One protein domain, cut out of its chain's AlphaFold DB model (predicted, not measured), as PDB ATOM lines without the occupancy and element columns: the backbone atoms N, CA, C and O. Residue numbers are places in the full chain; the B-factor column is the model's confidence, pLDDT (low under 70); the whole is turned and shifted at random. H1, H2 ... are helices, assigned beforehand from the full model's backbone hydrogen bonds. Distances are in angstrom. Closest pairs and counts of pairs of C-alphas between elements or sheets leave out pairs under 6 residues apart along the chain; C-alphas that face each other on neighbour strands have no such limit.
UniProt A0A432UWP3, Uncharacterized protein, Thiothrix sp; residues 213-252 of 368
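Overview. This is residues 213 to 252 of the 368 residues of an uncharacterized protein of Thiothrix sp (UniProt A0A432UWP3). A lopsided helical hairpin: the longer helix H1 is followed by the short H2, which folds back beside it, and a tail without a named element, residues 243 to 252, extends the length. The printed part has 40 residues, with two named helices in the order H1, H2 and no named strand; the class is all helix. It is only just loose, close to compact, with a radius of gyration of the C-alphas of 10.9 A and spans of 35 by 14 by 10 A.

Arrangement. H1, residues 218 to 231, and H2, residues 236 to 242, form a helical hairpin over a tight link of 4 residues. They touch, with the C-alphas of Leu 228 and Lys 238 closest at 5.2 A. They run opposite ways at a shallow tilt of 34 degrees, only just short of steep. In both helices every O i to N i+4 pair is within hydrogen-bond range.

Along the chain. H1 begins at C-alpha 218 (140.520, 146.709, 94.565) and is 20.1 A long. H2 measures 10.0 A and ends at C-alpha 242 (147.147, 147.541, 85.706).

Size, cuts and confidence. The two C-alphas farthest apart, those of Asp 234 and Asn 251, are 35.3 A apart. The printed part has no cut. Its mean pLDDT is 81.4, with residues 217, 219 and 247 to 252 under 70.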
ATOM      1  N   ASN A 213     140.236 140.889  91.891       86.12
ATOM      2  CA  ASN A 213     139.316 141.690  91.090       86.12
ATOM      3  C   ASN A 213     137.939 141.021  90.973       86.12
ATOM      4  O   ASN A 213     136.918 141.678  91.149       86.12
ATOM      5  N   ALA A 214     137.894 139.707  90.733       80.50
ATOM      6  CA  ALA A 214     136.646 138.944  90.680       80.50
ATOM      7  C   ALA A 214     135.908 138.892  92.032       80.50
ATOM      8  O   ALA A 214     134.700 138.665  92.066       80.50
ATOM      9  N   GLN A 215     136.612 139.127  93.141       72.56
ATOM     10  CA  GLN A 215     136.037 139.264  94.483       72.56
ATOM     11  C   GLN A 215     135.588 140.699  94.807       72.56
ATOM     12  O   GLN A 215     135.021 140.938  95.872       72.56
ATOM     13  N   GLY A 216     135.822 141.655  93.904       71.81
ATOM     14  CA  GLY A 216     135.557 143.072  94.136       71.81
ATOM     15  C   GLY A 216     136.451 143.677  95.217       71.81
ATOM     16  O   GLY A 216     135.991 144.507  96.002       71.81
ATOM     17  N   ASN A 217     137.710 143.232  95.284       69.12
ATOM     18  CA  ASN A 217     138.708 143.725  96.227       69.12
ATOM     19  C   ASN A 217     139.798 144.553  95.512       69.12
ATOM     20  O   ASN A 217     140.856 144.015  95.167       69.12
ATOM     21  N   PRO A 218     139.576 145.861  95.291       74.44
ATOM     22  CA  PRO A 218     140.520 146.709  94.565       74.44
ATOM     23  C   PRO A 218     141.873 146.853  95.279       74.44
ATOM     24  O   PRO A 218     142.905 146.872  94.612       74.44
ATOM     25  N   SER A 219     141.908 146.874  96.617       69.38
ATOM     26  CA  SER A 219     143.181 146.951  97.350       69.38
ATOM     27  C   SER A 219     144.016 145.670  97.193       69.38
ATOM     28  O   SER A 219     145.241 145.727  97.128       69.38
ATOM     29  N   GLY A 220     143.370 144.501  97.093       74.06
ATOM     30  CA  GLY A 220     144.060 143.236  96.800       74.06
ATOM     31  C   GLY A 220     144.645 143.192  95.390       74.06
ATOM     32  O   GLY A 220     145.765 142.715  95.207       74.06
ATOM     33  N   VAL A 221     143.924 143.742  94.406       82.06
ATOM     34  CA  VAL A 221     144.447 143.934  93.044       82.06
ATOM     35  C   VAL A 221     145.715 144.781  93.085       82.06
ATOM     36  O   VAL A 221     146.739 144.344  92.560       82.06
ATOM     37  N   GLU A 222     145.680 145.936  93.759       82.25
ATOM     38  CA  GLU A 222     146.834 146.841  93.823       82.25
ATOM     39  C   GLU A 222     148.048 146.181  94.489       82.25
ATOM     40  O   GLU A 222     149.155 146.276  93.969       82.25
ATOM     41  N   GLY A 223     147.847 145.396  95.555       79.81
ATOM     42  CA  GLY A 223     148.934 144.641  96.186       79.81
ATOM     43  C   GLY A 223     149.636 143.663  95.229       79.81
ATOM     44  O   GLY A 223     150.865 143.552  95.234       79.81
ATOM     45  N   TYR A 224     148.887 142.975  94.361       87.69
ATOM     46  CA  TYR A 224     149.476 142.119  93.323       87.69
ATOM     47  C   TYR A 224     150.139 142.917  92.194       87.69
ATOM     48  O   TYR A 224     151.159 142.479  91.651       87.69
ATOM     49  N   VAL A 225     149.583 144.075  91.836       90.62
ATOM     50  CA  VAL A 225     150.172 144.983  90.847       90.62
ATOM     51  C   VAL A 225     151.509 145.535  91.353       90.62
ATOM     52  O   VAL A 225     152.482 145.529  90.603       90.62
ATOM     53  N   ASP A 226     151.613 145.910  92.626       84.44
ATOM     54  CA  ASP A 226     152.868 146.358  93.238       84.44
ATOM     55  C   ASP A 226     153.940 145.264  93.220       84.44
ATOM     56  O   ASP A 226     155.090 145.517  92.850       84.44
ATOM     57  N   MET A 227     153.566 144.014  93.516       85.56
ATOM     58  CA  MET A 227     154.469 142.868  93.354       85.56
ATOM     59  C   MET A 227     154.940 142.702  91.905       85.56
ATOM     60  O   MET A 227     156.114 142.407  91.668       85.56
ATOM     61  N   LEU A 228     154.046 142.891  90.928       93.12
ATOM     62  CA  LEU A 228     154.382 142.830  89.504       93.12
ATOM     63  C   LEU A 228     155.322 143.967  89.091       93.12
ATOM     64  O   LEU A 228     156.298 143.704  88.392       93.12
ATOM     65  N   ARG A 229     155.087 145.200  89.553       93.19
ATOM     66  CA  ARG A 229     155.973 146.349  89.309       93.19
ATOM     67  C   ARG A 229     157.367 146.112  89.888       93.19
ATOM     68  O   ARG A 229     158.354 146.390  89.215       93.19
ATOM     69  N   ALA A 230     157.443 145.566  91.102       87.69
ATOM     70  CA  ALA A 230     158.705 145.335  91.797       87.69
ATOM     71  C   ALA A 230     159.520 144.173  91.204       87.69
ATOM     72  O   ALA A 230     160.728 144.301  91.017       87.69
ATOM     73  N   ALA A 231     158.883 143.032  90.922       89.69
ATOM     74  CA  ALA A 231     159.588 141.806  90.534       89.69
ATOM     75  C   ALA A 231     159.628 141.554  89.016       89.69
ATOM     76  O   ALA A 231     160.504 140.831  88.542       89.69
ATOM     77  N   PHE A 232     158.689 142.119  88.250       95.62
ATOM     78  CA  PHE A 232     158.518 141.854  86.816       95.62
ATOM     79  C   PHE A 232     158.151 143.133  86.026       95.62
ATOM     80  O   PHE A 232     157.119 143.152  85.338       95.62
ATOM     81  N   PRO A 233     158.980 144.198  86.091       94.69
ATOM     82  CA  PRO A 233     158.634 145.536  85.602       94.69
ATOM     83  C   PRO A 233     158.289 145.599  84.107       94.69
ATOM     84  O   PRO A 233     157.431 146.391  83.726       94.69
ATOM     85  N   ASP A 234     158.872 144.735  83.274       95.75
ATOM     86  CA  ASP A 234     158.651 144.723  81.817       95.75
ATOM     87  C   ASP A 234     157.681 143.620  81.351       95.75
ATOM     88  O   ASP A 234     157.568 143.330  80.160       95.75
ATOM     89  N   SER A 235     156.991 142.952  82.282       97.50
ATOM     90  CA  SER A 235     156.101 141.837  81.942       97.50
ATOM     91  C   SER A 235     154.763 142.295  81.361       97.50
ATOM     92  O   SER A 235     154.155 143.267  81.812       97.50
ATOM     93  N   THR A 236     154.241 141.518  80.408       97.50
ATOM     94  CA  THR A 236     152.876 141.696  79.889       97.50
ATOM     95  C   THR A 236     151.820 141.524  80.976       97.50
ATOM     96  O   THR A 236     150.771 142.164  80.950       97.50
ATOM     97  N   GLU A 237     152.106 140.672  81.957       98.12
ATOM     98  CA  GLU A 237     151.255 140.387  83.099       98.12
ATOM     99  C   GLU A 237     151.059 141.615  83.986       98.12
ATOM    100  O   GLU A 237     149.928 141.874  84.391       98.12
ATOM    101  N   LYS A 238     152.115 142.411  84.214       97.50
ATOM    102  CA  LYS A 238     152.019 143.700  84.912       97.50
ATOM    103  C   LYS A 238     151.060 144.642  84.187       97.50
ATOM    104  O   LYS A 238     150.076 145.073  84.775       97.50
ATOM    105  N   THR A 239     151.299 144.894  82.899       97.19
ATOM    106  CA  THR A 239     150.442 145.785  82.097       97.19
ATOM    107  C   THR A 239     148.996 145.291  82.040       97.19
ATOM    108  O   THR A 239     148.072 146.093  82.074       97.19
ATOM    109  N   THR A 240     148.783 143.972  82.003       97.69
ATOM    110  CA  THR A 240     147.435 143.381  82.047       97.69
ATOM    111  C   THR A 240     146.760 143.624  83.396       97.69
ATOM    112  O   THR A 240     145.578 143.952  83.430       97.69
ATOM    113  N   ALA A 241     147.487 143.464  84.506       95.25
ATOM    114  CA  ALA A 241     146.953 143.670  85.850       95.25
ATOM    115  C   ALA A 241     146.582 145.144  86.100       95.25
ATOM    116  O   ALA A 241     145.518 145.414  86.645       95.25
ATOM    117  N   GLU A 242     147.398 146.088  85.619       94.81
ATOM    118  CA  GLU A 242     147.147 147.541  85.706       94.81
ATOM    119  C   GLU A 242     145.900 147.993  84.925       94.81
ATOM    120  O   GLU A 242     145.351 149.060  85.187       94.81
ATOM    121  N   GLN A 243     145.447 147.188  83.961       95.25
ATOM    122  CA  GLN A 243     144.272 147.460  83.129       95.25
ATOM    123  C   GLN A 243     143.007 146.736  83.611       95.25
ATOM    124  O   GLN A 243     141.966 146.820  82.950       95.25
ATOM    125  N   LEU A 244     143.069 146.003  84.729       91.06
ATOM    126  CA  LEU A 244     141.888 145.350  85.287       91.06
ATOM    127  C   LEU A 244     140.852 146.405  85.684       91.06
ATOM    128  O   LEU A 244     141.135 147.336  86.434       91.06
ATOM    129  N   THR A 245     139.631 146.247  85.177       83.44
ATOM    130  CA  THR A 245     138.505 147.097  85.563       83.44
ATOM    131  C   THR A 245     137.955 146.615  86.906       83.44
ATOM    132  O   THR A 245     137.604 145.434  87.005       83.44
ATOM    133  N   PRO A 246     137.872 147.487  87.931       74.00
ATOM    134  CA  PRO A 246     137.328 147.115  89.231       74.00
ATOM    135  C   PRO A 246     135.898 146.593  89.096       74.00
ATOM    136  O   PRO A 246     135.016 147.290  88.591       74.00
ATOM    137  N   ILE A 247     135.664 145.365  89.552       68.50
ATOM    138  CA  ILE A 247     134.316 144.800  89.627       68.50
ATOM    139  C   ILE A 247     133.709 145.234  90.965       68.50
ATOM    140  O   ILE A 247     134.325 145.072  92.017       68.50
ATOM    141  N   ALA A 248     132.505 145.811  90.945       56.09
ATOM    142  CA  ALA A 248     131.770 146.098  92.177       56.09
ATOM    143  C   ALA A 248     131.474 144.784  92.922       56.09
ATOM    144  O   ALA A 248     131.150 143.784  92.282       56.09
ATOM    145  N   LYS A 249     131.581 144.777  94.260       51.50
ATOM    146  CA  LYS A 249     131.308 143.600  95.103       51.50
ATOM    147  C   LYS A 249     129.955 142.983  94.734       51.50
ATOM    148  O   LYS A 249     128.910 143.513  95.095       51.50
ATOM    149  N   ASN A 250     129.973 141.852  94.034       42.09
ATOM    150  CA  ASN A 250     128.785 141.028  93.856       42.09
ATOM    151  C   ASN A 250     128.706 140.055  95.033       42.09
ATOM    152  O   ASN A 250     129.697 139.406  95.364       42.09
ATOM    153  N   ASN A 251     127.531 139.980  95.660       39.53
ATOM    154  CA  ASN A 251     127.235 139.179  96.849       39.53
ATOM    155  C   ASN A 251     127.624 137.702  96.664       39.53
ATOM    156  O   ASN A 251     126.831 136.891  96.184       39.53
ATOM    157  N   VAL A 252     128.842 137.336  97.067       37.94
ATOM    158  CA  VAL A 252     129.221 135.936  97.268       37.94
ATOM    159  C   VAL A 252     128.543 135.484  98.558       37.94
ATOM    160  O   VAL A 252     128.751 136.077  99.612       37.94
TER     161      VAL A 252